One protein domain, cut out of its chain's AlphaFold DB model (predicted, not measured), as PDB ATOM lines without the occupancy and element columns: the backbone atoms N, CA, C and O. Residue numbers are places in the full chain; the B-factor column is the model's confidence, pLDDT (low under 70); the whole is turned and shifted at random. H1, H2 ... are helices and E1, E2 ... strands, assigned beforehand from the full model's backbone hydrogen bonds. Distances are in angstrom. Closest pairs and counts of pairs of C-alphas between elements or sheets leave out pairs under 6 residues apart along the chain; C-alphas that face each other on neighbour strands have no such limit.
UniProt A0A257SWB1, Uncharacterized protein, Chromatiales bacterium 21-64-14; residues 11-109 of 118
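AT A GLANCE: This is residues 11 to 109 of the 118 residues of an uncharacterized protein of Chromatiales bacterium 21-64-14 (UniProt A0A257SWB1). One twisted sheet of five strands has the helix H2 packed slantwise over one face, while the short helix H1 sits beside the strands at one end of the sheet, towards the opposite face. The long hairpin E1 and E2 bends, and its far part curls towards H2; residues 48 to 55, of which 48 belongs to H1, stick out free of the rest. The printed part has 99 residues, with five named strands and two named helices in the order E1 E2 H1 E3 E4 H2 E5. The sheet is mixed, in the order E1 E2 E4 E3 E5, and the class is mixed, helices and strands. The whole is compact, with a radius of gyration of the C-alphas of 13.6 A and spans of 40 by 28 by 25 A.

IN THESE COORDINATES: E1, residues 19 to 28, begins at C-alpha 19 (167.111, 231.421, 207.443) and is 23.8 A long. E2, residues 31 to 41, is the longest strand at 29.0 A. E4 is residues 73 to 79, 19.5 A, and E3 is residues 61 to 67, 20.4 A. E5, residues 105 to 109, is 13.7 A long and ends at C-alpha 109 (153.850, 218.582, 213.047). H2, residues 86 to 98, is 18.4 A long and begins at C-alpha 86 (162.771, 238.102, 215.686). H1, residues 42 to 48, is 9.9 A long.

HOW THE PARTS SIT: E1 and E2 form an antiparallel hairpin, with N 22 and O 37 2.8 A apart; E1 bends by 78 degrees at residue 25 and E2 by 57 degrees at residue 34. E2 and E4 are parallel, with N 38 and O 75 2.8 A apart. E3 and E4 form an antiparallel hairpin, with N 64 and O 76 2.8 A apart. E3 and E5 are antiparallel, with N 107 and O 63 2.8 A apart. E1 and E5 are the edge strands. H2 is on the sheet at a height of 8.6 A, over E2 and only just over E1 and E4, with 3 C-alphas falling on each of those two; on the local plane it stands at 36 degrees to E2, slantwise to the strands. The closest C-alphas of E1 and H2 are those of Gly 26 and Arg 97, 5.5 A apart. E4, H2 and E5 make a split strand-helix-strand unit, two strands running the same way with E3 between them; its crossover is left-handed. H1 is on the opposite face from H2, at a height of 7.4 A; it lies over none of the strands, but only just, with 2 C-alphas falling on E2 and 2 on E4. The closest C-alphas of H1 and E4 are those of Leu 42 and Gly 78, 5.5 A apart. H1 and H2 are apart. In both helices every O i to N i+4 pair is within hydrogen-bond range.

THE WHOLE: The two C-alphas farthest apart are those of Ala 32 and Pro 55, at 39.9 A. The printed part has no cut. The link from H1 to E3, residues 49 to 60, is long. Mean pLDDT of the printed part is 84.9; residues 48 to 57 are under 70.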
ATOM      1  N   PHE A  11     171.930 236.061 218.013       82.12
ATOM      2  CA  PHE A  11     171.661 235.894 216.583       82.12
ATOM      3  C   PHE A  11     172.970 235.933 215.789       82.12
ATOM      4  O   PHE A  11     173.768 236.852 215.946       82.12
ATOM      5  N   GLU A  12     173.184 234.945 214.920       81.44
ATOM      6  CA  GLU A  12     174.365 234.868 214.050       81.44
ATOM      7  C   GLU A  12     174.103 235.443 212.642       81.44
ATOM      8  O   GLU A  12     175.056 235.721 211.916       81.44
ATOM      9  N   TRP A  13     172.838 235.646 212.246       80.56
ATOM     10  CA  TRP A  13     172.450 236.180 210.931       80.56
ATOM     11  C   TRP A  13     171.488 237.367 211.018       80.56
ATOM     12  O   TRP A  13     170.805 237.555 212.023       80.56
ATOM     13  N   VAL A  14     171.448 238.156 209.937       76.81
ATOM     14  CA  VAL A  14     170.574 239.329 209.788       76.81
ATOM     15  C   VAL A  14     169.116 238.888 209.663       76.81
ATOM     16  O   VAL A  14     168.799 237.969 208.911       76.81
ATOM     17  N   LEU A  15     168.237 239.579 210.387       80.06
ATOM     18  CA  LEU A  15     166.791 239.390 210.364       80.06
ATOM     19  C   LEU A  15     166.089 240.642 209.806       80.06
ATOM     20  O   LEU A  15     166.620 241.744 209.956       80.06
ATOM     21  N   PRO A  16     164.880 240.502 209.235       85.44
ATOM     22  CA  PRO A  16     164.182 239.245 208.964       85.44
ATOM     23  C   PRO A  16     164.754 238.525 207.728       85.44
ATOM     24  O   PRO A  16     165.364 239.147 206.862       85.44
ATOM     25  N   GLY A  17     164.560 237.209 207.636       87.50
ATOM     26  CA  GLY A  17     165.097 236.404 206.532       87.50
ATOM     27  C   GLY A  17     164.437 235.036 206.408       87.50
ATOM     28  O   GLY A  17     163.561 234.682 207.188       87.50
ATOM     29  N   GLU A  18     164.839 234.240 205.420       89.56
ATOM     30  CA  GLU A  18     164.312 232.874 205.263       89.56
ATOM     31  C   GLU A  18     165.093 231.824 206.070       89.56
ATOM     32  O   GLU A  18     164.677 230.671 206.186       89.56
ATOM     33  N   GLN A  19     166.223 232.238 206.638       90.06
ATOM     34  CA  GLN A  19     167.111 231.421 207.443       90.06
ATOM     35  C   GLN A  19     167.605 232.245 208.629       90.06
ATOM     36  O   GLN A  19     167.923 233.423 208.483       90.06
ATOM     37  N   ALA A  20     167.697 231.627 209.800       90.50
ATOM     38  CA  ALA A  20     168.237 232.265 210.990       90.50
ATOM     39  C   ALA A  20     169.091 231.269 211.763       90.50
ATOM     40  O   ALA A  20     168.762 230.088 211.843       90.50
ATOM     41  N   ARG A  21     170.174 231.747 212.368       91.31
ATOM     42  CA  ARG A  21     171.001 230.933 213.250       91.31
ATOM     43  C   ARG A  21     171.114 231.619 214.598       91.31
ATOM     44  O   ARG A  21     171.366 232.821 214.660       91.31
ATOM     45  N   VAL A  22     170.857 230.863 215.656       91.94
ATOM     46  CA  VAL A  22     170.774 231.374 217.020       91.94
ATOM     47  C   VAL A  22     171.460 230.427 217.979       91.94
ATOM     48  O   VAL A  22     171.263 229.214 217.916       91.94
ATOM     49  N   ARG A  23     172.214 230.994 218.918       92.38
ATOM     50  CA  ARG A  23     172.761 230.257 220.058       92.38
ATOM     51  C   ARG A  23     172.069 230.676 221.329       92.38
ATOM     52  O   ARG A  23     171.863 231.868 221.519       92.38
ATOM     53  N   PHE A  24     171.712 229.732 222.188       91.44
ATOM     54  CA  PHE A  24     171.055 230.045 223.455       91.44
ATOM     55  C   PHE A  24     171.215 228.919 224.475       91.44
ATOM     56  O   PHE A  24     171.321 227.752 224.101       91.44
ATOM     57  N   ALA A  25     171.213 229.255 225.764       90.81
ATOM     58  CA  ALA A  25     171.250 228.252 226.823       90.81
ATOM     59  C   ALA A  25     169.865 227.614 227.036       90.81
ATOM     60  O   ALA A  25     168.820 228.262 226.894       90.81
ATOM     61  N   GLY A  26     169.844 226.327 227.375       89.06
ATOM     62  CA  GLY A  26     168.622 225.601 227.712       89.06
ATOM     63  C   GLY A  26     168.892 224.331 228.508       89.06
ATOM     64  O   GLY A  26     170.034 224.014 228.827       89.06
ATOM     65  N   ASP A  27     167.821 223.606 228.821       88.88
ATOM     66  CA  ASP A  27     167.882 222.272 229.419       88.88
ATOM     67  C   ASP A  27     167.553 221.210 228.367       88.88
ATOM     68  O   ASP A  27     166.669 221.404 227.525       88.88
ATOM     69  N   PHE A  28     168.266 220.090 228.418       89.31
ATOM     70  CA  PHE A  28     167.949 218.896 227.653       89.31
ATOM     71  C   PHE A  28     168.306 217.647 228.456       89.31
ATOM     72  O   PHE A  28     169.435 217.503 228.919       89.31
ATOM     73  N   GLU A  29     167.335 216.748 228.635       86.88
ATOM     74  CA  GLU A  29     167.480 215.537 229.460       86.88
ATOM     75  C   GLU A  29     168.003 215.827 230.886       86.88
ATOM     76  O   GLU A  29     168.762 215.043 231.459       86.88
ATOM     77  N   GLY A  30     167.602 216.965 231.471       85.75
ATOM     78  CA  GLY A  30     168.026 217.387 232.810       85.75
ATOM     79  C   GLY A  30     169.459 217.924 232.877       85.75
ATOM     80  O   GLY A  30     170.051 217.961 233.959       85.75
ATOM     81  N   ARG A  31     170.050 218.284 231.732       87.62
ATOM     82  CA  ARG A  31     171.387 218.869 231.625       87.62
ATOM     83  C   ARG A  31     171.308 220.250 230.994       87.62
ATOM     84  O   ARG A  31     170.650 220.438 229.974       87.62
ATOM     85  N   ALA A  32     172.071 221.188 231.548       88.94
ATOM     86  CA  ALA A  32     172.303 222.472 230.904       88.94
ATOM     87  C   ALA A  32     173.105 222.268 229.607       88.94
ATOM     88  O   ALA A  32     174.193 221.688 229.630       88.94
ATOM     89  N   VAL A  33     172.571 222.751 228.487       90.75
ATOM     90  CA  VAL A  33     173.188 222.667 227.159       90.75
ATOM     91  C   VAL A  33     173.196 224.035 226.482       90.75
ATOM     92  O   VAL A  33     172.307 224.863 226.695       90.75
ATOM     93  N   LEU A  34     174.201 224.268 225.636       91.88
ATOM     94  CA  LEU A  34     174.205 225.387 224.702       91.88
ATOM     95  C   LEU A  34     173.640 224.899 223.369       91.88
ATOM     96  O   LEU A  34     174.259 224.086 222.683       91.88
ATOM     97  N   TRP A  35     172.465 225.396 223.005       92.81
ATOM     98  CA  TRP A  35     171.826 225.066 221.743       92.81
ATOM     99  C   TRP A  35     172.446 225.856 220.603       92.81
ATOM    100  O   TRP A  35     172.537 227.080 220.667       92.81
ATOM    101  N   HIS A  36     172.817 225.155 219.535       94.12
ATOM    102  CA  HIS A  36     173.176 225.737 218.249       94.12
ATOM    103  C   HIS A  36     172.002 225.509 217.300       94.12
ATOM    104  O   HIS A  36     171.899 224.461 216.657       94.12
ATOM    105  N   MET A  37     171.080 226.471 217.276       93.38
ATOM    106  CA  MET A  37     169.839 226.365 216.527       93.38
ATOM    107  C   MET A  37     169.961 226.995 215.143       93.38
ATOM    108  O   MET A  37     170.400 228.137 215.014       93.38
ATOM    109  N   THR A  38     169.479 226.286 214.130       92.94
ATOM    110  CA  THR A  38     169.236 226.843 212.801       92.94
ATOM    111  C   THR A  38     167.753 226.739 212.481       92.94
ATOM    112  O   THR A  38     167.175 225.653 212.526       92.94
ATOM    113  N   LEU A  39     167.132 227.870 212.156       92.62
ATOM    114  CA  LEU A  39     165.762 227.940 211.678       92.62
ATOM    115  C   LEU A  39     165.739 228.194 210.176       92.62
ATOM    116  O   LEU A  39     166.549 228.958 209.651       92.62
ATOM    117  N   TYR A  40     164.751 227.604 209.517       91.88
ATOM    118  CA  TYR A  40     164.488 227.771 208.097       91.88
ATOM    119  C   TYR A  40     162.988 227.963 207.886       91.88
ATOM    120  O   TYR A  40     162.169 227.314 208.548       91.88
ATOM    121  N   THR A  41     162.612 228.784 206.912       91.25
ATOM    122  CA  THR A  41     161.293 228.631 206.294       91.25
ATOM    123  C   THR A  41     161.268 227.304 205.537       91.25
ATOM    124  O   THR A  41     162.277 226.890 204.954       91.25
ATOM    125  N   LEU A  42     160.124 226.616 205.508       89.81
ATOM    126  CA  LEU A  42     160.010 225.380 204.719       89.81
ATOM    127  C   LEU A  42     160.287 225.618 203.228       89.81
ATOM    128  O   LEU A  42     160.811 224.728 202.562       89.81
ATOM    129  N   ALA A  43     160.022 226.828 202.724       87.25
ATOM    130  CA  ALA A  43     160.327 227.217 201.352       87.25
ATOM    131  C   ALA A  43     161.844 227.233 201.104       87.25
ATOM    132  O   ALA A  43     162.314 226.647 200.132       87.25
ATOM    133  N   CYS A  44     162.625 227.843 202.001       87.44
ATOM    134  CA  CYS A  44     164.085 227.845 201.917       87.44
ATOM    135  C   CYS A  44     164.673 226.440 202.071       87.44
ATOM    136  O   CYS A  44     165.489 226.022 201.248       87.44
ATOM    137  N   TYR A  45     164.197 225.682 203.061       86.75
ATOM    138  CA  TYR A  45     164.631 224.304 203.285       86.75
ATOM    139  C   TYR A  45     164.350 223.410 202.068       86.75
ATOM    140  O   TYR A  45     165.222 222.666 201.619       86.75
ATOM    141  N   GLY A  46     163.156 223.533 201.482       82.50
ATOM    142  CA  GLY A  46     162.756 222.784 200.295       82.50
ATOM    143  C   GLY A  46     163.605 223.091 199.069       82.50
ATOM    144  O   GLY A  46     163.958 222.162 198.355       82.50
ATOM    145  N   ARG A  47     164.009 224.353 198.863       80.88
ATOM    146  CA  ARG A  47     164.917 224.732 197.763       80.88
ATOM    147  C   ARG A  47     166.323 224.141 197.921       80.88
ATOM    148  O   ARG A  47     166.943 223.806 196.919       80.88
ATOM    149  N   GLY A  48     166.818 223.997 199.153       68.06
ATOM    150  CA  GLY A  48     168.136 223.410 199.438       68.06
ATOM    151  C   GLY A  48     168.169 221.875 199.443       68.06
ATOM    152  O   GLY A  48     169.212 221.286 199.179       68.06
ATOM    153  N   SER A  49     167.034 221.219 199.714       57.78
ATOM    154  CA  SER A  49     166.920 219.755 199.839       57.78
ATOM    155  C   SER A  49     166.706 219.015 198.504       57.78
ATOM    156  O   SER A  49     166.567 217.787 198.507       57.78
ATOM    157  N   VAL A  50     166.685 219.717 197.362       51.53
ATOM    158  CA  VAL A  50     166.476 219.153 196.007       51.53
ATOM    159  C   VAL A  50     167.735 218.438 195.486       51.53
ATOM    160  O   VAL A  50     168.237 218.721 194.403       51.53
ATOM    161  N   THR A  51     168.296 217.517 196.266       46.38
ATOM    162  CA  THR A  51     169.399 216.641 195.827       46.38
ATOM    163  C   THR A  51     169.082 215.153 195.972       46.38
ATOM    164  O   THR A  51     169.830 214.323 195.461       46.38
ATOM    165  N   ALA A  52     167.951 214.786 196.582       44.00
ATOM    166  CA  ALA A  52     167.503 213.400 196.671       44.00
ATOM    167  C   ALA A  52     166.378 213.134 195.660       44.00
ATOM    168  O   ALA A  52     165.287 213.685 195.756       44.00
ATOM    169  N   SER A  53     166.689 212.296 194.673       43.69
ATOM    170  CA  SER A  53     165.827 211.840 193.579       43.69
ATOM    171  C   SER A  53     164.400 211.477 194.035       43.69
ATOM    172  O   SER A  53     164.201 210.497 194.751       43.69
ATOM    173  N   GLY A  54     163.408 212.267 193.609       45.81
ATOM    174  CA  GLY A  54     161.978 212.047 193.851       45.81
ATOM    175  C   GLY A  54     161.198 213.365 193.972       45.81
ATOM    176  O   GLY A  54     161.801 214.398 194.268       45.81
ATOM    177  N   PRO A  55     159.870 213.380 193.736       48.66
ATOM    178  CA  PRO A  55     159.061 214.547 194.072       48.66
ATOM    179  C   PRO A  55     159.218 214.823 195.575       48.66
ATOM    180  O   PRO A  55     159.128 213.874 196.362       48.66
ATOM    181  N   PRO A  56     159.480 216.074 195.996       58.38
ATOM    182  CA  PRO A  56     159.655 216.373 197.407       58.38
ATOM    183  C   PRO A  56     158.378 215.967 198.139       58.38
ATOM    184  O   PRO A  56     157.290 216.461 197.831       58.38
ATOM    185  N   ALA A  57     158.500 215.034 199.088       65.25
ATOM    186  CA  ALA A  57     157.417 214.758 200.016       65.25
ATOM    187  C   ALA A  57     156.972 216.092 200.637       65.25
ATOM    188  O   ALA A  57     157.822 216.954 200.897       65.25
ATOM    189  N   PRO A  58     155.665 216.305 200.846       73.50
ATOM    190  CA  PRO A  58     155.179 217.602 201.274       73.50
ATOM    191  C   PRO A  58     155.772 217.950 202.645       73.50
ATOM    192  O   PRO A  58     155.517 217.267 203.641       73.50
ATOM    193  N   LEU A  59     156.601 218.996 202.674       83.81
ATOM    194  CA  LEU A  59     157.354 219.400 203.858       83.81
ATOM    195  C   LEU A  59     156.397 219.871 204.947       83.81
ATOM    196  O   LEU A  59     155.550 220.723 204.707       83.81
ATOM    197  N   ARG A  60     156.551 219.347 206.160       90.00
ATOM    198  CA  ARG A  60     155.827 219.807 207.351       90.00
ATOM    199  C   ARG A  60     156.751 220.618 208.238       90.00
ATOM    200  O   ARG A  60     157.970 220.540 208.096       90.00
ATOM    201  N   SER A  61     156.170 221.378 209.167       90.44
ATOM    202  CA  SER A  61     156.985 222.013 210.204       90.44
ATOM    203  C   SER A  61     157.682 220.924 211.009       90.44
ATOM    204  O   SER A  61     157.079 219.889 211.302       90.44
ATOM    205  N   PHE A  62     158.952 221.131 211.326       91.69
ATOM    206  CA  PHE A  62     159.761 220.109 211.969       91.69
ATOM    207  C   PHE A  62     160.749 220.698 212.963       91.69
ATOM    208  O   PHE A  62     161.111 221.870 212.899       91.69
ATOM    209  N   MET A  63     161.190 219.846 213.876       91.50
ATOM    210  CA  MET A  63     162.254 220.086 214.832       91.50
ATOM    211  C   MET A  63     163.114 218.845 214.854       91.50
ATOM    212  O   MET A  63     162.598 217.737 214.986       91.50
ATOM    213  N   GLU A  64     164.412 219.031 214.759       93.06
ATOM    214  CA  GLU A  64     165.355 217.943 214.783       93.06
ATOM    215  C   GLU A  64     166.493 218.239 215.743       93.06
ATOM    216  O   GLU A  64     167.150 219.273 215.652       93.06
ATOM    217  N   ILE A  65     166.700 217.312 216.671       93.00
ATOM    218  CA  ILE A  65     167.752 217.394 217.676       93.00
ATOM    219  C   ILE A  65     168.819 216.374 217.323       93.00
ATOM    220  O   ILE A  65     168.540 215.175 217.234       93.00
ATOM    221  N   ARG A  66     170.047 216.854 217.147       92.94
ATOM    222  CA  ARG A  66     171.227 216.027 216.890       92.94
ATOM    223  C   ARG A  66     172.397 216.540 217.711       92.94
ATOM    224  O   ARG A  66     172.450 217.712 218.069       92.94
ATOM    225  N   GLN A  67     173.343 215.665 217.993       92.31
ATOM    226  CA  GLN A  67     174.640 216.056 218.519       92.31
ATOM    227  C   GLN A  67     175.649 215.864 217.396       92.31
ATOM    228  O   GLN A  67     175.636 214.814 216.751       92.31
ATOM    229  N   ASP A  68     176.463 216.877 217.108       87.31
ATOM    230  CA  ASP A  68     177.549 216.688 216.147       87.31
ATOM    231  C   ASP A  68     178.759 216.004 216.799       87.31
ATOM    232  O   ASP A  68     178.822 215.828 218.017       87.31
ATOM    233  N   GLU A  69     179.718 215.599 215.973       85.44
ATOM    234  CA  GLU A  69     180.938 214.888 216.369       85.44
ATOM    235  C   GLU A  69     181.794 215.612 217.426       85.44
ATOM    236  O   GLU A  69     182.548 214.968 218.152       85.44
ATOM    237  N   THR A  70     181.646 216.932 217.571       86.94
ATOM    238  CA  THR A  70     182.325 217.743 218.597       86.94
ATOM    239  C   THR A  70     181.586 217.764 219.937       86.94
ATOM    240  O   THR A  70     182.048 218.383 220.894       86.94
ATOM    241  N   GLY A  71     180.423 217.113 220.022       85.69
ATOM    242  CA  GLY A  71     179.560 217.124 221.200       85.69
ATOM    243  C   GLY A  71     178.591 218.310 221.249       85.69
ATOM    244  O   GLY A  71     177.855 218.446 222.230       85.69
ATOM    245  N   THR A  72     178.548 219.147 220.211       88.88
ATOM    246  CA  THR A  72     177.662 220.318 220.153       88.88
ATOM    247  C   THR A  72     176.210 219.905 219.905       88.88
ATOM    248  O   THR A  72     175.917 219.165 218.962       88.88
ATOM    249  N   PHE A  73     175.285 220.422 220.719       92.12
ATOM    250  CA  PHE A  73     173.846 220.187 220.577       92.12
ATOM    251  C   PHE A  73     173.266 221.057 219.460       92.12
ATOM    252  O   PHE A  73     173.143 222.279 219.589       92.12
ATOM    253  N   ARG A  74     172.895 220.419 218.352       93.81
ATOM    254  CA  ARG A  74     172.290 221.057 217.184       93.81
ATOM    255  C   ARG A  74     170.785 220.899 217.193       93.81
ATOM    256  O   ARG A  74     170.259 219.811 217.432       93.81
ATOM    257  N   LEU A  75     170.119 222.001 216.884       92.94
ATOM    258  CA  LEU A  75     168.674 222.068 216.788       92.94
ATOM    259  C   LEU A  75     168.279 222.658 215.440       92.94
ATOM    260  O   LEU A  75     168.498 223.837 215.184       92.94
ATOM    261  N   GLU A  76     167.682 221.859 214.573       93.25
ATOM    262  CA  GLU A  76     167.180 222.339 213.287       93.25
ATOM    263  C   GLU A  76     165.668 222.487 213.354       93.25
ATOM    264  O   GLU A  76     164.971 221.569 213.779       93.25
ATOM    265  N   VAL A  77     165.148 223.648 212.955       92.06
ATOM    266  CA  VAL A  77     163.712 223.937 212.993       92.06
ATOM    267  C   VAL A  77     163.246 224.424 211.628       92.06
ATOM    268  O   VAL A  77     163.701 225.454 211.136       92.06
ATOM    269  N   GLY A  78     162.308 223.703 211.023       92.25
ATOM    270  CA  GLY A  78     161.595 224.146 209.830       92.25
ATOM    271  C   GLY A  78     160.229 224.698 210.207       92.25
ATOM    272  O   GLY A  78     159.422 223.981 210.798       92.25
ATOM    273  N   LEU A  79     159.949 225.952 209.853       91.19
ATOM    274  CA  LEU A  79     158.665 226.599 210.119       91.19
ATOM    275  C   LEU A  79     157.918 226.894 208.819       91.19
ATOM    276  O   LEU A  79     158.485 227.429 207.863       91.19
ATOM    277  N   ASN A  80     156.621 226.578 208.794       90.50
ATOM    278  CA  ASN A  80     155.731 226.972 207.704       90.50
ATOM    279  C   ASN A  80     155.333 228.454 207.839       90.50
ATOM    280  O   ASN A  80     154.210 228.783 208.211       90.50
ATOM    281  N   THR A  81     156.294 229.344 207.606       88.38
ATOM    282  CA  THR A  81     156.128 230.802 207.618       88.38
ATOM    283  C   THR A  81     156.824 231.392 206.391       88.38
ATOM    284  O   THR A  81     157.845 230.841 205.970       88.38
ATOM    285  N   PRO A  82     156.310 232.483 205.792       86.44
ATOM    286  CA  PRO A  82     156.966 233.131 204.656       86.44
ATOM    287  C   PRO A  82     158.313 233.764 205.023       86.44
ATOM    288  O   PRO A  82     159.207 233.819 204.184       86.44
ATOM    289  N   ILE A  83     158.471 234.232 206.263       90.44
ATOM    290  CA  ILE A  83     159.696 234.874 206.742       90.44
ATOM    291  C   ILE A  83     159.920 234.564 208.224       90.44
ATOM    292  O   ILE A  83     158.969 234.323 208.972       90.44
ATOM    293  N   LEU A  84     161.185 234.541 208.633       90.62
ATOM    294  CA  LEU A  84     161.605 234.459 210.021       90.62
ATOM    295  C   LEU A  84     161.928 235.865 210.518       90.62
ATOM    296  O   LEU A  84     162.905 236.487 210.099       90.62
ATOM    297  N   ASP A  85     161.095 236.347 211.426       89.25
ATOM    298  CA  ASP A  85     161.305 237.562 212.199       89.25
ATOM    299  C   ASP A  85     161.753 237.238 213.632       89.25
ATOM    300  O   ASP A  85     161.631 236.114 214.130       89.25
ATOM    301  N   GLU A  86     162.296 238.245 214.313       87.88
ATOM    302  CA  GLU A  86     162.771 238.102 215.686       87.88
ATOM    303  C   GLU A  86     161.679 237.596 216.660       87.88
ATOM    304  O   GLU A  86     161.966 236.660 217.413       87.88
ATOM    305  N   PRO A  87     160.431 238.114 216.653       88.44
ATOM    306  CA  PRO A  87     159.340 237.553 217.454       88.44
ATOM    307  C   PRO A  87     159.099 236.052 217.235       88.44
ATOM    308  O   PRO A  87     158.967 235.307 218.214       88.44
ATOM    309  N   ALA A  88     159.071 235.583 215.984       87.50
ATOM    310  CA  ALA A  88     158.905 234.163 215.665       87.50
ATOM    311  C   ALA A  88     160.039 233.305 216.256       87.50
ATOM    312  O   ALA A  88     159.802 232.235 216.836       87.50
ATOM    313  N   ILE A  89     161.274 233.803 216.183       88.81
ATOM    314  CA  ILE A  89     162.447 233.104 216.710       88.81
ATOM    315  C   ILE A  89     162.454 233.112 218.242       88.81
ATOM    316  O   ILE A  89     162.627 232.057 218.854       88.81
ATOM    317  N   ARG A  90     162.170 234.252 218.886       89.50
ATOM    318  CA  ARG A  90     162.029 234.342 220.352       89.50
ATOM    319  C   ARG A  90     160.966 233.370 220.865       89.50
ATOM    320  O   ARG A  90     161.204 232.651 221.834       89.50
ATOM    321  N   LYS A  91     159.812 233.290 220.193       89.69
ATOM    322  CA  LYS A  91     158.739 232.346 220.548       89.69
ATOM    323  C   LYS A  91     159.204 230.894 220.442       89.69
ATOM    324  O   LYS A  91     158.876 230.082 221.304       89.69
ATOM    325  N   THR A  92     160.012 230.591 219.428       89.31
ATOM    326  CA  THR A  92     160.621 229.270 219.243       89.31
ATOM    327  C   THR A  92     161.580 228.936 220.388       89.31
ATOM    328  O   THR A  92     161.437 227.877 220.992       89.31
ATOM    329  N   ILE A  93     162.477 229.854 220.769       90.44
ATOM    330  CA  ILE A  93     163.398 229.684 221.913       90.44
ATOM    331  C   ILE A  93     162.624 229.409 223.207       90.44
ATOM    332  O   ILE A  93     162.924 228.451 223.922       90.44
ATOM    333  N   VAL A  94     161.601 230.219 223.499       89.62
ATOM    334  CA  VAL A  94     160.757 230.051 224.694       89.62
ATOM    335  C   VAL A  94     160.066 228.691 224.688       89.62
ATOM    336  O   VAL A  94     160.053 228.014 225.716       89.62
ATOM    337  N   MET A  95     159.520 228.272 223.543       89.88
ATOM    338  CA  MET A  95     158.917 226.951 223.401       89.88
ATOM    339  C   MET A  95     159.939 225.862 223.726       89.88
ATOM    340  O   MET A  95     159.660 225.048 224.595       89.88
ATOM    341  N   ILE A  96     161.122 225.876 223.102       88.25
ATOM    342  CA  ILE A  96     162.166 224.859 223.310       88.25
ATOM    343  C   ILE A  96     162.540 224.761 224.791       88.25
ATOM    344  O   ILE A  96     162.505 223.675 225.355       88.25
ATOM    345  N   ARG A  97     162.791 225.891 225.461       88.38
ATOM    346  CA  ARG A  97     163.148 225.903 226.893       88.38
ATOM    347  C   ARG A  97     162.082 225.310 227.808       88.38
ATOM    348  O   ARG A  97     162.413 224.740 228.840       88.38
ATOM    349  N   ASN A  98     160.809 225.467 227.457       86.38
ATOM    350  CA  ASN A  98     159.697 224.979 228.272       86.38
ATOM    351  C   ASN A  98     159.221 223.583 227.851       86.38
ATOM    352  O   ASN A  98     158.386 222.975 228.530       86.38
ATOM    353  N   TYR A  99     159.716 223.057 226.732       83.81
ATOM    354  CA  TYR A  99     159.195 221.828 226.170       83.81
ATOM    355  C   TYR A  99     159.829 220.603 226.827       83.81
ATOM    356  O   TYR A  99     160.876 220.108 226.433       83.81
ATOM    357  N   ARG A 100     159.131 220.032 227.809       73.25
ATOM    358  CA  ARG A 100     159.593 218.842 228.553       73.25
ATOM    359  C   ARG A 100     159.694 217.553 227.729       73.25
ATOM    360  O   ARG A 100     160.130 216.531 228.244       73.25
ATOM    361  N   ARG A 101     159.232 217.568 226.476       81.31
ATOM    362  CA  ARG A 101     159.171 216.396 225.584       81.31
ATOM    363  C   ARG A 101     160.095 216.541 224.377       81.31
ATOM    364  O   ARG A 101     159.806 215.961 223.324       81.31
ATOM    365  N   LEU A 102     161.151 217.347 224.493       83.81
ATOM    366  CA  LEU A 102     162.239 217.330 223.520       83.81
ATOM    367  C   LEU A 102     162.855 215.929 223.502       83.81
ATOM    368  O   LEU A 102     162.969 215.267 224.531       83.81
ATOM    369  N   SER A 103     163.160 215.435 222.312       87.31
ATOM    370  CA  SER A 103     163.687 214.087 222.116       87.31
ATOM    371  C   SER A 103     164.610 214.099 220.913       87.31
ATOM    372  O   SER A 103     164.393 214.881 219.988       87.31
ATOM    373  N   TRP A 104     165.612 213.228 220.935       91.81
ATOM    374  CA  TRP A 104     166.531 213.032 219.821       91.81
ATOM    375  C   TRP A 104     165.808 212.722 218.505       91.81
ATOM    376  O   TRP A 104     164.750 212.085 218.495       91.81
ATOM    377  N   GLY A 105     166.424 213.134 217.395       91.50
ATOM    378  CA  GLY A 105     165.915 212.909 216.046       91.50
ATOM    379  C   GLY A 105     164.892 213.951 215.595       91.50
ATOM    380  O   GLY A 105     164.706 214.991 216.229       91.50
ATOM    381  N   ARG A 106     164.255 213.675 214.452       90.31
ATOM    382  CA  ARG A 106     163.294 214.567 213.798       90.31
ATOM    383  C   ARG A 106     161.873 214.306 214.282       90.31
ATOM    384  O   ARG A 106     161.393 213.175 214.282       90.31
ATOM    385  N   ARG A 107     161.171 215.381 214.621       89.75
ATOM    386  CA  ARG A 107     159.733 215.408 214.878       89.75
ATOM    387  C   ARG A 107     159.076 216.392 213.930       89.75
ATOM    388  O   ARG A 107     159.562 217.504 213.767       89.75
ATOM    389  N   GLU A 108     157.947 215.992 213.369       90.38
ATOM    390  CA  GLU A 108     157.178 216.793 212.421       90.38
ATOM    391  C   GLU A 108     155.778 217.056 212.974       90.38
ATOM    392  O   GLU A 108     155.233 216.245 213.729       90.38
ATOM    393  N   TRP A 109     155.198 218.202 212.634       87.88
ATOM    394  CA  TRP A 109     153.850 218.582 213.047       87.88
ATOM    395  C   TRP A 109     153.211 219.556 212.061       87.88
ATOM    396  O   TRP A 109     153.853 220.110 211.166       87.88
TER     397      TRP A 109